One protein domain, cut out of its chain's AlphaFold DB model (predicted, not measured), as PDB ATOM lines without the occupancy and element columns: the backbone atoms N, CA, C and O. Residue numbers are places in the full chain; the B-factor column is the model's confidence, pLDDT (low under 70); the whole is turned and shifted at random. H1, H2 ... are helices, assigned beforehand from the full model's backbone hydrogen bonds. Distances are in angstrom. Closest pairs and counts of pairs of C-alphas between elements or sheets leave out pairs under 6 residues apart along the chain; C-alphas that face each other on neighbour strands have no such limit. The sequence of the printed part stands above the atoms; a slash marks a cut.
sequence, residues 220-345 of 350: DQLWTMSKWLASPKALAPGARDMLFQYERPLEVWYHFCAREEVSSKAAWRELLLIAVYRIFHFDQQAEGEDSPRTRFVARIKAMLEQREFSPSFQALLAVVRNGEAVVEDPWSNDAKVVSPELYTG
ATOM      1  N   ASP A 220      27.352  32.277 -44.872       91.56
ATOM      2  CA  ASP A 220      28.205  33.091 -45.747       91.56
ATOM      3  C   ASP A 220      28.731  34.343 -45.024       91.56
ATOM      4  O   ASP A 220      29.807  34.854 -45.363       91.56
ATOM      5  N   GLN A 221      28.066  34.827 -43.963       94.75
ATOM      6  CA  GLN A 221      28.643  35.917 -43.167       94.75
ATOM      7  C   GLN A 221      29.946  35.542 -42.459       94.75
ATOM      8  O   GLN A 221      30.737  36.456 -42.206       94.75
ATOM      9  N   LEU A 222      30.250  34.259 -42.219       96.62
ATOM     10  CA  LEU A 222      31.554  33.861 -41.670       96.62
ATOM     11  C   LEU A 222      32.701  34.335 -42.559       96.62
ATOM     12  O   LEU A 222      33.724  34.789 -42.045       96.62
ATOM     13  N   TRP A 223      32.522  34.327 -43.885       95.69
ATOM     14  CA  TRP A 223      33.507  34.903 -44.798       95.69
ATOM     15  C   TRP A 223      33.753  36.379 -44.488       95.69
ATOM     16  O   TRP A 223      34.903  36.799 -44.327       95.69
ATOM     17  N   THR A 224      32.688  37.166 -44.331       95.50
ATOM     18  CA  THR A 224      32.797  38.598 -44.021       95.50
ATOM     19  C   THR A 224      33.437  38.839 -42.655       95.50
ATOM     20  O   THR A 224      34.366  39.638 -42.562       95.50
ATOM     21  N   MET A 225      33.033  38.091 -41.625       97.25
ATOM     22  CA  MET A 225      33.659  38.152 -40.301       97.25
ATOM     23  C   MET A 225      35.146  37.760 -40.353       97.25
ATOM     24  O   MET A 225      35.974  38.364 -39.680       97.25
ATOM     25  N   SER A 226      35.522  36.794 -41.196       96.88
ATOM     26  CA  SER A 226      36.919  36.368 -41.345       96.88
ATOM     27  C   SER A 226      37.796  37.395 -42.071       96.88
ATOM     28  O   SER A 226      38.981  37.511 -41.767       96.88
ATOM     29  N   LYS A 227      37.240  38.183 -43.004       95.38
ATOM     30  CA  LYS A 227      37.972  39.289 -43.653       95.38
ATOM     31  C   LYS A 227      38.367  40.366 -42.649       95.38
ATOM     32  O   LYS A 227      39.465  40.914 -42.726       95.38
ATOM     33  N   TRP A 228      37.508  40.628 -41.665       96.38
ATOM     34  CA  TRP A 228      37.841  41.527 -40.564       96.38
ATOM     35  C   TRP A 228      39.065  41.040 -39.770       96.38
ATOM     36  O   TRP A 228      39.929  41.842 -39.411       96.38
ATOM     37  N   LEU A 229      39.214  39.725 -39.573       96.62
ATOM     38  CA  LEU A 229      40.405  39.157 -38.929       96.62
ATOM     39  C   LEU A 229      41.690  39.449 -39.710       96.62
ATOM     40  O   LEU A 229      42.705  39.772 -39.100       96.62
ATOM     41  N   ALA A 230      41.626  39.424 -41.040       94.44
ATOM     42  CA  ALA A 230      42.750  39.729 -41.925       94.44
ATOM     43  C   ALA A 230      43.099  41.232 -42.018       94.44
ATOM     44  O   ALA A 230      44.086  41.597 -42.654       94.44
ATOM     45  N   SER A 231      42.317  42.123 -41.399       92.38
ATOM     46  CA  SER A 231      42.565  43.568 -41.488       92.38
ATOM     47  C   SER A 231      43.877  43.982 -40.798       92.38
ATOM     48  O   SER A 231      44.209  43.467 -39.723       92.38
ATOM     49  N   PRO A 232      44.635  44.939 -41.366       89.00
ATOM     50  CA  PRO A 232      45.898  45.378 -40.784       89.00
ATOM     51  C   PRO A 232      45.694  46.087 -39.437       89.00
ATOM     52  O   PRO A 232      44.679  46.743 -39.200       89.00
ATOM     53  N   LYS A 233      46.690  45.975 -38.549       88.06
ATOM     54  CA  LYS A 233      46.745  46.740 -37.294       88.06
ATOM     55  C   LYS A 233      47.310  48.152 -37.525       88.06
ATOM     56  O   LYS A 233      48.183  48.334 -38.365       88.06
ATOM     57  N   ALA A 234      46.921  49.157 -36.740       89.62
ATOM     58  CA  ALA A 234      45.827  49.142 -35.764       89.62
ATOM     59  C   ALA A 234      44.463  49.302 -36.459       89.62
ATOM     60  O   ALA A 234      44.373  49.965 -37.490       89.62
ATOM     61  N   LEU A 235      43.403  48.724 -35.881       92.12
ATOM     62  CA  LEU A 235      42.048  48.868 -36.421       92.12
ATOM     63  C   LEU A 235      41.582  50.329 -36.326       92.12
ATOM     64  O   LEU A 235      41.674  50.949 -35.262       92.12
ATOM     65  N   ALA A 236      41.035  50.854 -37.424       91.12
ATOM     66  CA  ALA A 236      40.355  52.146 -37.422       91.12
ATOM     67  C   ALA A 236      39.116  52.104 -36.503       91.12
ATOM     68  O   ALA A 236      38.569  51.018 -36.289       91.12
ATOM     69  N   PRO A 237      38.622  53.251 -35.993       90.44
ATOM     70  CA  PRO A 237      37.451  53.285 -35.110       90.44
ATOM     71  C   PRO A 237      36.253  52.497 -35.655       90.44
ATOM     72  O   PRO A 237      35.699  51.662 -34.949       90.44
ATOM     73  N   GLY A 238      35.940  52.647 -36.946       87.81
ATOM     74  CA  GLY A 238      34.848  51.906 -37.582       87.81
ATOM     75  C   GLY A 238      35.045  50.389 -37.659       87.81
ATOM     76  O   GLY A 238      34.075  49.648 -37.730       87.81
ATOM     77  N   ALA A 239      36.287  49.902 -37.611       93.62
ATOM     78  CA  ALA A 239      36.582  48.470 -37.565       93.62
ATOM     79  C   ALA A 239      36.660  47.913 -36.139       93.62
ATOM     80  O   ALA A 239      36.636  46.696 -35.959       93.62
ATOM     81  N   ARG A 240      36.780  48.770 -35.120       94.25
ATOM     82  CA  ARG A 240      36.873  48.341 -33.718       94.25
ATOM     83  C   ARG A 240      35.529  47.907 -33.151       94.25
ATOM     84  O   ARG A 240      35.514  46.993 -32.330       94.25
ATOM     85  N   ASP A 241      34.435  48.501 -33.617       93.06
ATOM     86  CA  ASP A 241      33.076  48.225 -33.138       93.06
ATOM     87  C   ASP A 241      32.326  47.202 -34.015       93.06
ATOM     88  O   ASP A 241      31.136  47.320 -34.294       93.06
ATOM     89  N   MET A 242      33.033  46.179 -34.499       96.00
ATOM     90  CA  MET A 242      32.428  45.056 -35.221       96.00
ATOM     91  C   MET A 242      31.393  44.350 -34.331       96.00
ATOM     92  O   MET A 242      31.741  43.854 -33.260       96.00
ATOM     93  N   LEU A 243      30.133  44.293 -34.771       96.81
ATOM     94  CA  LEU A 243      28.983  43.878 -33.963       96.81
ATOM     95  C   LEU A 243      29.087  42.428 -33.475       96.81
ATOM     96  O   LEU A 243      28.707  42.113 -32.352       96.81
ATOM     97  N   PHE A 244      29.635  41.530 -34.290       96.31
ATOM     98  CA  PHE A 244      29.693  40.108 -33.940       96.31
ATOM     99  C   PHE A 244      30.780  39.766 -32.912       96.31
ATOM    100  O   PHE A 244      30.885  38.615 -32.502       96.31
ATOM    101  N   GLN A 245      31.555  40.749 -32.432       95.69
ATOM    102  CA  GLN A 245      32.410  40.555 -31.254       95.69
ATOM    103  C   GLN A 245      31.606  40.403 -29.951       95.69
ATOM    104  O   GLN A 245      32.136  39.888 -28.962       95.69
ATOM    105  N   TYR A 246      30.361  40.887 -29.944       97.12
ATOM    106  CA  TYR A 246      29.467  40.869 -28.795       97.12
ATOM    107  C   TYR A 246      28.654  39.572 -28.768       97.12
ATOM    108  O   TYR A 246      28.330  38.993 -29.804       97.12
ATOM    109  N   GLU A 247      28.312  39.112 -27.566       96.06
ATOM    110  CA  GLU A 247      27.686  37.803 -27.352       96.06
ATOM    111  C   GLU A 247      26.298  37.703 -27.993       96.06
ATOM    112  O   GLU A 247      26.046  36.805 -28.792       96.06
ATOM    113  N   ARG A 248      25.404  38.655 -27.703       97.12
ATOM    114  CA  ARG A 248      24.009  38.578 -28.158       97.12
ATOM    115  C   ARG A 248      23.855  38.631 -29.689       97.12
ATOM    116  O   ARG A 248      23.091  37.820 -30.206       97.12
ATOM    117  N   PRO A 249      24.558  39.505 -30.443       96.94
ATOM    118  CA  PRO A 249      24.539  39.436 -31.906       96.94
ATOM    119  C   PRO A 249      25.041  38.103 -32.463       96.94
ATOM    120  O   PRO A 249      24.491  37.600 -33.443       96.94
ATOM    121  N   LEU A 250      26.062  37.513 -31.835       97.12
ATOM    122  CA  LEU A 250      26.606  36.224 -32.254       97.12
ATOM    123  C   LEU A 250      25.617  35.076 -32.005       97.12
ATOM    124  O   LEU A 250      25.458  34.210 -32.863       97.12
ATOM    125  N   GLU A 251      24.902  35.097 -30.878       97.31
ATOM    126  CA  GLU A 251      23.823  34.143 -30.586       97.31
ATOM    127  C   GLU A 251      22.658  34.274 -31.583       97.31
ATOM    128  O   GLU A 251      22.119  33.268 -32.049       97.31
ATOM    129  N   VAL A 252      22.306  35.498 -31.996       96.81
ATOM    130  CA  VAL A 252      21.325  35.713 -33.075       96.81
ATOM    131  C   VAL A 252      21.810  35.101 -34.390       96.81
ATOM    132  O   VAL A 252      21.048  34.379 -35.030       96.81
ATOM    133  N   TRP A 253      23.068  35.328 -34.785       97.00
ATOM    134  CA  TRP A 253      23.637  34.692 -35.979       97.00
ATOM    135  C   TRP A 253      23.529  33.163 -35.911       97.00
ATOM    136  O   TRP A 253      22.997  32.558 -36.842       97.00
ATOM    137  N   TYR A 254      23.916  32.553 -34.785       97.38
ATOM    138  CA  TYR A 254      23.796  31.108 -34.573       97.38
ATOM    139  C   TYR A 254      22.369  30.600 -34.793       97.38
ATOM    140  O   TYR A 254      22.149  29.661 -35.555       97.38
ATOM    141  N   HIS A 255      21.365  31.239 -34.191       95.75
ATOM    142  CA  HIS A 255      19.971  30.812 -34.347       95.75
ATOM    143  C   HIS A 255      19.434  30.942 -35.777       95.75
ATOM    144  O   HIS A 255      18.444  30.291 -36.137       95.75
ATOM    145  N   PHE A 256      20.064  31.774 -36.601       93.25
ATOM    146  CA  PHE A 256      19.728  31.903 -38.007       93.25
ATOM    147  C   PHE A 256      20.379  30.806 -38.861       93.25
ATOM    148  O   PHE A 256      19.666  30.205 -39.670       93.25
ATOM    149  N   CYS A 257      21.651  30.479 -38.612       93.00
ATOM    150  CA  CYS A 257      22.462  29.601 -39.463       93.00
ATOM    151  C   CYS A 257      22.639  28.155 -38.955       93.00
ATOM    152  O   CYS A 257      23.060  27.298 -39.724       93.00
ATOM    153  N   ALA A 258      22.305  27.831 -37.698       94.38
ATOM    154  CA  ALA A 258      22.622  26.527 -37.089       94.38
ATOM    155  C   ALA A 258      22.117  25.317 -37.895       94.38
ATOM    156  O   ALA A 258      22.725  24.252 -37.883       94.38
ATOM    157  N   ARG A 259      20.998  25.471 -38.608       93.31
ATOM    158  CA  ARG A 259      20.382  24.408 -39.421       93.31
ATOM    159  C   ARG A 259      20.623  24.569 -40.919       93.31
ATOM    160  O   ARG A 259      20.022  23.845 -41.704       93.31
ATOM    161  N   GLU A 260      21.417  25.549 -41.318       93.75
ATOM    162  CA  GLU A 260      21.704  25.799 -42.719       93.75
ATOM    163  C   GLU A 260      22.684  24.756 -43.253       93.75
ATOM    164  O   GLU A 260      23.696  24.452 -42.622       93.75
ATOM    165  N   GLU A 261      22.375  24.194 -44.416       94.00
ATOM    166  CA  GLU A 261      23.284  23.290 -45.109       94.00
ATOM    167  C   GLU A 261      24.347  24.085 -45.872       94.00
ATOM    168  O   GLU A 261      24.086  25.155 -46.422       94.00
ATOM    169  N   VAL A 262      25.553  23.532 -45.952       93.25
ATOM    170  CA  VAL A 262      26.638  24.113 -46.739       93.25
ATOM    171  C   VAL A 262      26.222  24.213 -48.210       93.25
ATOM    172  O   VAL A 262      25.746  23.249 -48.812       93.25
ATOM    173  N   SER A 263      26.452  25.381 -48.818       90.75
ATOM    174  CA  SER A 263      26.129  25.639 -50.225       90.75
ATOM    175  C   SER A 263      26.686  24.561 -51.160       90.75
ATOM    176  O   SER A 263      27.846  24.167 -51.065       90.75
ATOM    177  N   SER A 264      25.901  24.129 -52.148       88.12
ATOM    178  CA  SER A 264      26.361  23.171 -53.166       88.12
ATOM    179  C   SER A 264      27.377  23.765 -54.149       88.12
ATOM    180  O   SER A 264      28.046  23.037 -54.884       88.12
ATOM    181  N   LYS A 265      27.517  25.095 -54.181       92.12
ATOM    182  CA  LYS A 265      28.431  25.797 -55.084       92.12
ATOM    183  C   LYS A 265      29.852  25.773 -54.523       92.12
ATOM    184  O   LYS A 265      30.114  26.326 -53.459       92.12
ATOM    185  N   ALA A 266      30.783  25.222 -55.299       92.25
ATOM    186  CA  ALA A 266      32.187  25.069 -54.913       92.25
ATOM    187  C   ALA A 266      32.847  26.366 -54.408       92.25
ATOM    188  O   ALA A 266      33.511  26.335 -53.379       92.25
ATOM    189  N   ALA A 267      32.596  27.499 -55.071       92.12
ATOM    190  CA  ALA A 267      33.144  28.795 -54.667       92.12
ATOM    191  C   ALA A 267      32.730  29.211 -53.241       92.12
ATOM    192  O   ALA A 267      33.567  29.659 -52.467       92.12
ATOM    193  N   TRP A 268      31.462  29.023 -52.859       92.75
ATOM    194  CA  TRP A 268      31.001  29.361 -51.504       92.75
ATOM    195  C   TRP A 268      31.589  28.422 -50.451       92.75
ATOM    196  O   TRP A 268      31.977  28.862 -49.372       92.75
ATOM    197  N   ARG A 269      31.744  27.139 -50.789       94.12
ATOM    198  CA  ARG A 269      32.397  26.157 -49.911       94.12
ATOM    199  C   ARG A 269      33.860  26.486 -49.652       94.12
ATOM    200  O   ARG A 269      34.315  26.352 -48.521       94.12
ATOM    201  N   GLU A 270      34.581  26.923 -50.681       95.25
ATOM    202  CA  GLU A 270      35.967  27.369 -50.541       95.25
ATOM    203  C   GLU A 270      36.064  28.579 -49.602       95.25
ATOM    204  O   GLU A 270      36.839  28.551 -48.646       95.25
ATOM    205  N   LEU A 271      35.224  29.601 -49.805       95.56
ATOM    206  CA  LEU A 271      35.188  30.781 -48.932       95.56
ATOM    207  C   LEU A 271      34.876  30.419 -47.477       95.56
ATOM    208  O   LEU A 271      35.495  30.963 -46.561       95.56
ATOM    209  N   LEU A 272      33.951  29.483 -47.257       95.81
ATOM    210  CA  LEU A 272      33.590  29.015 -45.924       95.81
ATOM    211  C   LEU A 272      34.738  28.241 -45.256       95.81
ATOM    212  O   LEU A 272      35.029  28.482 -44.085       95.81
ATOM    213  N   LEU A 273      35.448  27.380 -45.994       96.44
ATOM    214  CA  LEU A 273      36.659  26.712 -45.499       96.44
ATOM    215  C   LEU A 273      37.737  27.719 -45.095       96.44
ATOM    216  O   LEU A 273      38.301  27.600 -44.010       96.44
ATOM    217  N   ILE A 274      37.992  28.735 -45.926       97.50
ATOM    218  CA  ILE A 274      38.961  29.794 -45.607       97.50
ATOM    219  C   ILE A 274      38.519  30.562 -44.359       97.50
ATOM    220  O   ILE A 274      39.340  30.851 -43.487       97.50
ATOM    221  N   ALA A 275      37.230  30.882 -44.245       97.75
ATOM    222  CA  ALA A 275      36.691  31.605 -43.101       97.75
ATOM    223  C   ALA A 275      36.891  30.838 -41.788       97.75
ATOM    224  O   ALA A 275      37.411  31.392 -40.818       97.75
ATOM    225  N   VAL A 276      36.530  29.553 -41.780       97.75
ATOM    226  CA  VAL A 276      36.723  28.663 -40.630       97.75
ATOM    227  C   VAL A 276      38.216  28.508 -40.332       97.75
ATOM    228  O   VAL A 276      38.619  28.665 -39.182       97.75
ATOM    229  N   TYR A 277      39.059  28.300 -41.347       97.94
ATOM    230  CA  TYR A 277      40.513  28.227 -41.177       97.94
ATOM    231  C   TYR A 277      41.067  29.478 -40.486       97.94
ATOM    232  O   TYR A 277      41.752  29.371 -39.471       97.94
ATOM    233  N   ARG A 278      40.713  30.677 -40.966       97.88
ATOM    234  CA  ARG A 278      41.119  31.948 -40.344       97.88
ATOM    235  C   ARG A 278      40.702  32.026 -38.882       97.88
ATOM    236  O   ARG A 278      41.510  32.419 -38.054       97.88
ATOM    237  N   ILE A 279      39.469  31.642 -38.554       97.75
ATOM    238  CA  ILE A 279      38.974  31.640 -37.172       97.75
ATOM    239  C   ILE A 279      39.815  30.700 -36.295       97.75
ATOM    240  O   ILE A 279      40.261  31.089 -35.214       97.75
ATOM    241  N   PHE A 280      40.073  29.472 -36.752       97.06
ATOM    242  CA  PHE A 280      40.815  28.484 -35.966       97.06
ATOM    243  C   PHE A 280      42.308  28.801 -35.832       97.06
ATOM    244  O   PHE A 280      42.877  28.537 -34.771       97.06
ATOM    245  N   HIS A 281      42.910  29.434 -36.840       96.62
ATOM    246  CA  HIS A 281      44.336  29.764 -36.887       96.62
ATOM    247  C   HIS A 281      44.664  31.224 -36.539       96.62
ATOM    248  O   HIS A 281      45.816  31.635 -36.667       96.62
ATOM    249  N   PHE A 282      43.688  32.022 -36.098       97.00
ATOM    250  CA  PHE A 282      43.941  33.396 -35.673       97.00
ATOM    251  C   PHE A 282      44.825  33.435 -34.422       97.00
ATOM    252  O   PHE A 282      44.488  32.849 -33.389       97.00
ATOM    253  N   ASP A 283      45.944  34.155 -34.507       95.19
ATOM    254  CA  ASP A 283      46.914  34.277 -33.421       95.19
ATOM    255  C   ASP A 283      46.439  35.292 -32.369       95.19
ATOM    256  O   ASP A 283      46.744  36.485 -32.415       95.19
ATOM    257  N   GLN A 284      45.663  34.801 -31.400       93.94
ATOM    258  CA  GLN A 284      45.141  35.600 -30.289       93.94
ATOM    259  C   GLN A 284      46.253  36.159 -29.382       93.94
ATOM    260  O   GLN A 284      46.072  37.227 -28.795       93.94
ATOM    261  N   GLN A 285      47.404  35.478 -29.285       92.00
ATOM    262  CA  GLN A 285      48.530  35.928 -28.460       92.00
ATOM    263  C   GLN A 285      49.222  37.130 -29.103       92.00
ATOM    264  O   GLN A 285      49.433  38.146 -28.441       92.00
ATOM    265  N   ALA A 286      49.510  37.056 -30.405       93.25
ATOM    266  CA  ALA A 286      50.036  38.192 -31.158       93.25
ATOM    267  C   ALA A 286      48.999  39.318 -31.318       93.25
ATOM    268  O   ALA A 286      49.363  40.488 -31.491       93.25
ATOM    269  N   GLU A 287      47.700  39.003 -31.280       94.56
ATOM    270  CA  GLU A 287      46.635  40.002 -31.328       94.56
ATOM    271  C   GLU A 287      46.601  40.875 -30.061       94.56
ATOM    272  O   GLU A 287      46.583  42.105 -30.187       94.56
ATOM    273  N   GLY A 288      46.637  40.238 -28.886       92.94
ATOM    274  CA  GLY A 288      46.449  40.841 -27.565       92.94
ATOM    275  C   GLY A 288      45.080  40.495 -26.965       92.94
ATOM    276  O   GLY A 288      44.070  40.487 -27.673       92.94
ATOM    277  N   GLU A 289      45.037  40.215 -25.659       85.75
ATOM    278  CA  GLU A 289      43.851  39.667 -24.969       85.75
ATOM    279  C   GLU A 289      42.623  40.593 -25.033       85.75
ATOM    280  O   GLU A 289      41.508  40.132 -25.278       85.75
ATOM    281  N   ASP A 290      42.832  41.908 -24.935       87.25
ATOM    282  CA  ASP A 290      41.757  42.910 -24.910       87.25
ATOM    283  C   ASP A 290      41.287  43.378 -26.302       87.25
ATOM    284  O   ASP A 290      40.450  44.283 -26.418       87.25
ATOM    285  N   SER A 291      41.793  42.781 -27.386       94.50
ATOM    286  CA  SER A 291      41.368  43.153 -28.739       94.50
ATOM    287  C   SER A 291      39.925  42.706 -29.028       94.50
ATOM    288  O   SER A 291      39.558  41.564 -28.723       94.50
ATOM    289  N   PRO A 292      39.112  43.541 -29.711       95.88
ATOM    290  CA  PRO A 292      37.844  43.132 -30.320       95.88
ATOM    291  C   PRO A 292      37.913  41.803 -31.080       95.88
ATOM    292  O   PRO A 292      37.020  40.964 -30.955       95.88
ATOM    293  N   ARG A 293      38.992  41.577 -31.841       97.19
ATOM    294  CA  ARG A 293      39.161  40.358 -32.645       97.19
ATOM    295  C   ARG A 293      39.417  39.137 -31.777       97.19
ATOM    296  O   ARG A 293      38.810  38.101 -32.013       97.19
ATOM    297  N   THR A 294      40.229  39.270 -30.728       96.38
ATOM    298  CA  THR A 294      40.456  38.196 -29.749       96.38
ATOM    299  C   THR A 294      39.160  37.796 -29.049       96.38
ATOM    300  O   THR A 294      38.860  36.607 -28.948       96.38
ATOM    301  N   ARG A 295      38.352  38.783 -28.636       95.38
ATOM    302  CA  ARG A 295      37.020  38.573 -28.047       95.38
ATOM    303  C   ARG A 295      36.058  37.847 -28.984       95.38
ATOM    304  O   ARG A 295      35.338  36.960 -28.527       95.38
ATOM    305  N   PHE A 296      36.032  38.224 -30.260       97.62
ATOM    306  CA  PHE A 296      35.232  37.540 -31.274       97.62
ATOM    307  C   PHE A 296      35.701  36.097 -31.465       97.62
ATOM    308  O   PHE A 296      34.902  35.178 -31.314       97.62
ATOM    309  N   VAL A 297      36.996  35.898 -31.738       98.06
ATOM    310  CA  VAL A 297      37.591  34.587 -32.034       98.06
ATOM    311  C   VAL A 297      37.353  33.602 -30.894       98.06
ATOM    312  O   VAL A 297      36.938  32.477 -31.151       98.06
ATOM    313  N   ALA A 298      37.531  34.024 -29.640       96.31
ATOM    314  CA  ALA A 298      37.245  33.180 -28.483       96.31
ATOM    315  C   ALA A 298      35.781  32.697 -28.460       96.31
ATOM    316  O   ALA A 298      35.524  31.508 -28.268       96.31
ATOM    317  N   ARG A 299      34.824  33.604 -28.699       96.88
ATOM    318  CA  ARG A 299      33.386  33.289 -28.678       96.88
ATOM    319  C   ARG A 299      32.966  32.409 -29.849       96.88
ATOM    320  O   ARG A 299      32.326  31.383 -29.634       96.88
ATOM    321  N   ILE A 300      33.334  32.783 -31.074       97.88
ATOM    322  CA  ILE A 300      32.931  32.026 -32.263       97.88
ATOM    323  C   ILE A 300      33.580  30.638 -32.279       97.88
ATOM    324  O   ILE A 300      32.904  29.679 -32.625       97.88
ATOM    325  N   LYS A 301      34.835  30.477 -31.830       97.19
ATOM    326  CA  LYS A 301      35.456  29.143 -31.714       97.19
ATOM    327  C   LYS A 301      34.698  28.264 -30.727       97.19
ATOM    328  O   LYS A 301      34.309  27.162 -31.098       97.19
ATOM    329  N   ALA A 302      34.404  28.775 -29.529       96.75
ATOM    330  CA  ALA A 302      33.615  28.036 -28.545       96.75
ATOM    331  C   ALA A 302      32.240  27.629 -29.106       96.75
ATOM    332  O   ALA A 302      31.821  26.484 -28.952       96.75
ATOM    333  N   MET A 303      31.569  28.534 -29.822       97.69
ATOM    334  CA  MET A 303      30.294  28.260 -30.484       97.69
ATOM    335  C   MET A 303      30.411  27.154 -31.544       97.69
ATOM    336  O   MET A 303      29.631  26.206 -31.511       97.69
ATOM    337  N   LEU A 304      31.399  27.236 -32.442       96.88
ATOM    338  CA  LEU A 304      31.636  26.242 -33.498       96.88
ATOM    339  C   LEU A 304      32.054  24.865 -32.951       96.88
ATOM    340  O   LEU A 304      31.839  23.853 -33.611       96.88
ATOM    341  N   GLU A 305      32.658  24.809 -31.763       95.00
ATOM    342  CA  GLU A 305      33.116  23.559 -31.147       95.00
ATOM    343  C   GLU A 305      32.061  22.873 -30.277       95.00
ATOM    344  O   GLU A 305      32.063  21.645 -30.178       95.00
ATOM    345  N   GLN A 306      31.201  23.647 -29.612       95.31
ATOM    346  CA  GLN A 306      30.334  23.146 -28.538       95.31
ATOM    347  C   GLN A 306      28.858  23.066 -28.929       95.31
ATOM    348  O   GLN A 306      28.091  22.364 -28.267       95.31
ATOM    349  N   ARG A 307      28.432  23.812 -29.952       96.50
ATOM    350  CA  ARG A 307      27.027  23.882 -30.368       96.50
ATOM    351  C   ARG A 307      26.741  22.931 -31.530       96.50
ATOM    352  O   ARG A 307      27.637  22.494 -32.252       96.50
ATOM    353  N   GLU A 308      25.462  22.623 -31.708       96.56
ATOM    354  CA  GLU A 308      24.991  21.762 -32.787       96.56
ATOM    355  C   GLU A 308      24.780  22.577 -34.069       96.56
ATOM    356  O   GLU A 308      24.125  23.619 -34.056       96.56
ATOM    357  N   PHE A 309      25.325  22.078 -35.176       97.25
ATOM    358  CA  PHE A 309      25.131  22.630 -36.515       97.25
ATOM    359  C   PHE A 309      24.666  21.526 -37.472       97.25
ATOM    360  O   PHE A 309      24.725  20.345 -37.125       97.25
ATOM    361  N   SER A 310      24.247  21.898 -38.683       96.56
ATOM    362  CA  SER A 310      23.899  20.944 -39.739       96.56
ATOM    363  C   SER A 310      25.013  19.910 -39.985       96.56
ATOM    364  O   SER A 310      26.204  20.221 -39.837       96.56
ATOM    365  N   PRO A 311      24.666  18.672 -40.392       95.19
ATOM    366  CA  PRO A 311      25.658  17.634 -40.664       95.19
ATOM    367  C   PRO A 311      26.696  18.043 -41.717       95.19
ATOM    368  O   PRO A 311      27.881  17.739 -41.559       95.19
ATOM    369  N   SER A 312      26.281  18.756 -42.771       94.81
ATOM    370  CA  SER A 312      27.203  19.220 -43.813       94.81
ATOM    371  C   SER A 312      28.208  20.244 -43.283       94.81
ATOM    372  O   SER A 312      29.395  20.159 -43.606       94.81
ATOM    373  N   PHE A 313      27.773  21.171 -42.422       96.19
ATOM    374  CA  PHE A 313      28.671  22.155 -41.828       96.19
ATOM    375  C   PHE A 313      29.589  21.523 -40.781       96.19
ATOM    376  O   PHE A 313      30.784  21.808 -40.779       96.19
ATOM    377  N   GLN A 314      29.092  20.587 -39.968       95.25
ATOM    378  CA  GLN A 314      29.918  19.787 -39.052       95.25
ATOM    379  C   GLN A 314      31.029  19.026 -39.792       95.25
ATOM    380  O   GLN A 314      32.180  19.025 -39.352       95.25
ATOM    381  N   ALA A 315      30.723  18.431 -40.951       93.38
ATOM    382  CA  ALA A 315      31.725  17.771 -41.784       93.38
ATOM    383  C   ALA A 315      32.789  18.754 -42.310       93.38
ATOM    384  O   ALA A 315      33.975  18.420 -42.321       93.38
ATOM    385  N   LEU A 316      32.396  19.972 -42.699       94.38
ATOM    386  CA  LEU A 316      33.324  21.029 -43.115       94.38
ATOM    387  C   LEU A 316      34.202  21.509 -41.948       94.38
ATOM    388  O   LEU A 316      35.415  21.646 -42.107       94.38
ATOM    389  N   LEU A 317      33.622  21.712 -40.761       95.12
ATOM    390  CA  LEU A 317      34.361  22.073 -39.548       95.12
ATOM    391  C   LEU A 317      35.403  21.008 -39.186       95.12
ATOM    392  O   LEU A 317      36.535  21.349 -38.840       95.12
ATOM    393  N   ALA A 318      35.048  19.724 -39.294       93.88
ATOM    394  CA  ALA A 318      35.958  18.617 -39.014       93.88
ATOM    395  C   ALA A 318      37.193  18.633 -39.929       93.88
ATOM    396  O   ALA A 318      38.303  18.424 -39.447       93.88
ATOM    397  N   VAL A 319      37.025  18.958 -41.215       93.19
ATOM    398  CA  VAL A 319      38.131  19.053 -42.186       93.19
ATOM    399  C   VAL A 319      39.163  20.095 -41.745       93.19
ATOM    400  O   VAL A 319      40.365  19.839 -41.788       93.19
ATOM    401  N   VAL A 320      38.719  21.260 -41.267       93.94
ATOM    402  CA  VAL A 320      39.640  22.290 -40.759       93.94
ATOM    403  C   VAL A 320      40.274  21.856 -39.437       93.94
ATOM    404  O   VAL A 320      41.489  21.932 -39.281       93.94
ATOM    405  N   ARG A 321      39.476  21.349 -38.491       92.12
ATOM    406  CA  ARG A 321      39.954  20.965 -37.150       92.12
ATOM    407  C   ARG A 321      40.958  19.815 -37.167       92.12
ATOM    408  O   ARG A 321      41.882  19.808 -36.361       92.12
ATOM    409  N   ASN A 322      40.787  18.867 -38.083       92.31
ATOM    410  CA  ASN A 322      41.695  17.735 -38.252       92.31
ATOM    411  C   ASN A 322      42.986  18.114 -38.999       92.31
ATOM    412  O   ASN A 322      43.853  17.261 -39.174       92.31
ATOM    413  N   GLY A 323      43.116  19.366 -39.458       90.56
ATOM    414  CA  GLY A 323      44.254  19.822 -40.255       90.56
ATOM    415  C   GLY A 323      44.247  19.307 -41.696       90.56
ATOM    416  O   GLY A 323      45.284  19.347 -42.350       90.56
ATOM    417  N   GLU A 324      43.106  18.817 -42.202       92.31
ATOM    418  CA  GLU A 324      42.969  18.383 -43.601       92.31
ATOM    419  C   GLU A 324      42.937  19.589 -44.558       92.31
ATOM    420  O   GLU A 324      43.446  19.503 -45.674       92.31
ATOM    421  N   ALA A 325      42.355  20.719 -44.140       92.25
ATOM    422  CA  ALA A 325      42.356  21.951 -44.930       92.25
ATOM    423  C   ALA A 325      43.632  22.773 -44.699       92.25
ATOM    424  O   ALA A 325      43.871  23.271 -43.600       92.25
ATOM    425  N   VAL A 326      44.388  22.997 -45.774       94.19
ATOM    426  CA  VAL A 326      45.498  23.957 -45.819       94.19
ATOM    427  C   VAL A 326      45.089  25.135 -46.696       94.19
ATOM    428  O   VAL A 326      44.594  24.941 -47.808       94.19
ATOM    429  N   VAL A 327      45.295  26.351 -46.191       96.06
ATOM    430  CA  VAL A 327      45.008  27.594 -46.913       96.06
ATOM    431  C   VAL A 327      46.315  28.321 -47.205       96.06
ATOM    432  O   VAL A 327      47.074  28.630 -46.287       96.06
ATOM    433  N   GLU A 328      46.563  28.590 -48.482       96.50
ATOM    434  CA  GLU A 328      47.645  29.454 -48.953       96.50
ATOM    435  C   GLU A 328      47.272  30.922 -48.718       96.50
ATOM    436  O   GLU A 328      46.112  31.300 -48.888       96.50
ATOM    437  N   ASP A 329      48.246  31.730 -48.289       94.50
ATOM    438  CA  ASP A 329      48.097  33.157 -47.978       94.50
ATOM    439  C   ASP A 329      46.809  33.506 -47.213       94.50
ATOM    440  O   ASP A 329      46.048  34.395 -47.610       94.50
ATOM    441  N   PRO A 330      46.545  32.846 -46.066       95.12
ATOM    442  CA  PRO A 330      45.246  32.896 -45.411       95.12
ATOM    443  C   PRO A 330      44.852  34.303 -44.977       95.12
ATOM    444  O   PRO A 330      43.673  34.552 -44.794       95.12
ATOM    445  N   TRP A 331      45.779  35.247 -44.836       95.44
ATOM    446  CA  TRP A 331      45.498  36.611 -44.380       95.44
ATOM    447  C   TRP A 331      45.415  37.640 -45.518       95.44
ATOM    448  O   TRP A 331      45.376  38.836 -45.247       95.44
ATOM    449  N   SER A 332      45.389  37.201 -46.780       92.00
ATOM    450  CA  SER A 332      45.284  38.077 -47.953       92.00
ATOM    451  C   SER A 332      43.916  37.964 -48.647       92.00
ATOM    452  O   SER A 332      43.074  37.130 -48.301       92.00
ATOM    453  N   ASN A 333      43.676  38.818 -49.646       85.44
ATOM    454  CA  ASN A 333      42.509  38.694 -50.528       85.44
ATOM    455  C   ASN A 333      42.649  37.546 -51.543       85.44
ATOM    456  O   ASN A 333      41.650  37.148 -52.134       85.44
ATOM    457  N   ASP A 334      43.859  37.013 -51.710       91.94
ATOM    458  CA  ASP A 334      44.195  35.946 -52.654       91.94
ATOM    459  C   ASP A 334      44.187  34.558 -51.996       91.94
ATOM    460  O   ASP A 334      44.605  33.585 -52.621       91.94
ATOM    461  N   ALA A 335      43.709  34.467 -50.747       94.50
ATOM    462  CA  ALA A 335      43.655  33.232 -49.976       94.50
ATOM    463  C   ALA A 335      42.933  32.112 -50.738       94.50
ATOM    464  O   ALA A 335      41.830  32.318 -51.254       94.50
ATOM    465  N   LYS A 336      43.530  30.915 -50.764       95.62
ATOM    466  CA  LYS A 336      42.996  29.749 -51.488       95.62
ATOM    467  C   LYS A 336      43.177  28.462 -50.712       95.62
ATOM    468  O   LYS A 336      44.186  28.272 -50.037       95.62
ATOM    469  N   VAL A 337      42.213  27.553 -50.838       95.94
ATOM    470  CA  VAL A 337      42.352  26.203 -50.279       95.94
ATOM    471  C   VAL A 337      43.233  25.384 -51.222       95.94
ATOM    472  O   VAL A 337      42.913  25.233 -52.399       95.94
ATOM    473  N   VAL A 338      44.331  24.834 -50.699       94.44
ATOM    474  CA  VAL A 338      45.358  24.129 -51.492       94.44
ATOM    475  C   VAL A 338      44.819  22.862 -52.162       94.44
ATOM    476  O   VAL A 338      45.281  22.509 -53.242       94.44
ATOM    477  N   SER A 339      43.843  22.201 -51.535       91.69
ATOM    478  CA  SER A 339      43.225  20.943 -51.978       91.69
ATOM    479  C   SER A 339      41.815  21.175 -52.547       91.69
ATOM    480  O   SER A 339      40.847  21.210 -51.774       91.69
ATOM    481  N   PRO A 340      41.642  21.320 -53.879       88.00
ATOM    482  CA  PRO A 340      40.349  21.620 -54.490       88.00
ATOM    483  C   PRO A 340      39.282  20.552 -54.267       88.00
ATOM    484  O   PRO A 340      38.087  20.851 -54.221       88.00
ATOM    485  N   GLU A 341      39.683  19.295 -54.102       89.50
ATOM    486  CA  GLU A 341      38.805  18.162 -53.811       89.50
ATOM    487  C   GLU A 341      37.965  18.381 -52.546       89.50
ATOM    488  O   GLU A 341      36.823  17.916 -52.478       89.50
ATOM    489  N   LEU A 342      38.487  19.154 -51.584       87.50
ATOM    490  CA  LEU A 342      37.794  19.457 -50.339       87.50
ATOM    491  C   LEU A 342      36.547  20.299 -50.555       87.50
ATOM    492  O   LEU A 342      35.649  20.184 -49.737       87.50
ATOM    493  N   TYR A 343      36.462  21.113 -51.611       87.25
ATOM    494  CA  TYR A 343      35.327  22.016 -51.850       87.25
ATOM    495  C   TYR A 343      34.659  21.840 -53.216       87.25
ATOM    496  O   TYR A 343      33.598  22.414 -53.467       87.25
ATOM    497  N   THR A 344      35.227  21.033 -54.109       86.06
ATOM    498  CA  THR A 344      34.600  20.652 -55.385       86.06
ATOM    499  C   THR A 344      33.789  19.360 -55.269       86.06
ATOM    500  O   THR A 344      32.804  19.200 -55.989       86.06
ATOM    501  N   GLY A 345      34.120  18.481 -54.317       73.75
ATOM    502  CA  GLY A 345      33.421  17.214 -54.093       73.75
ATOM    503  C   GLY A 345      32.001  17.341 -53.518       73.75
ATOM    504  O   GLY A 345      31.562  18.397 -53.066       73.75
TER     505      GLY A 345
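What this domain is: This is residues 220 to 345 of the 350 residues of an uncharacterized protein of Acidovorax sp. Root217 (UniProt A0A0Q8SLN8). What shape is this? It is a group of crossed helices with H4 at the core: H1 and H7 pack on H4 at steep tilts, and H6 meets residues 279 to 280 of H4 about perpendicular. H2 and H8 lie far out, and residues 322 to 340 make a long outlying loop. What makes it up? The printed part has 126 residues, 74 of them in eight named helices, H1 to H8 in chain order, with no named strand; its class is all helix, and it is compact, with a radius of gyration of the C-alphas of 14.1 A and spans of 40 by 31 by 23 A.

How they stand to each other: What touches the hub? H1, residues 221 to 229, touches the hub H4, residues 266 to 281, at a steep tilt of 44 degrees, C-alphas 223 and 275 closest at 4.9 A. H7, residues 311 to 321, touches residues 273 to 280 of H4 alone, C-alphas 277 and 320 closest at 6.0 A. What else does? H6, residues 292 to 306, touches H4 with its residues 297 to 301 alone, only just about perpendicular at 70.3 degrees, C-alphas 279 and 297 closest at 6.1 A. H8, residues 341 to 344, touches residues 266 to 270 of H4 alone, C-alphas 344 and 266 closest at 5.1 A. What lies near H6? H5, residues 284 to 287, touches its residues 293 to 297 alone, C-alphas 284 and 294 closest at 5.4 A. H3, residues 247 to 257, and H2, residues 237 to 240, are close to H6 but not clearly touching, with closest C-alphas 247 and 299 at 7.4 A, and 240 and 292 at 6.3 A. Are the backbones helical? Every O i to N i+4 pair is within hydrogen-bond range in H3, H4, H6 and H7, and 4 of 5 in H1; H2, H5 and H8 are too short for such a pair.

Where its parts are: Where is H4? It runs 22.2 A from C-alpha 266 at (32.187, 25.069, -54.913) to C-alpha 281 at (44.336, 29.764, -36.887). How long are the others? H6 is 21.4 A, H3 15.5 A, H7 15.1 A and H1 12.9 A.

The domain as a whole: Which link is long? H7 to H8, 19 residues, where 327 to 328 pair with 336 to 337, antiparallel. Is it whole and sure? The printed part has no cut, and no printed residue is under 70 in pLDDT.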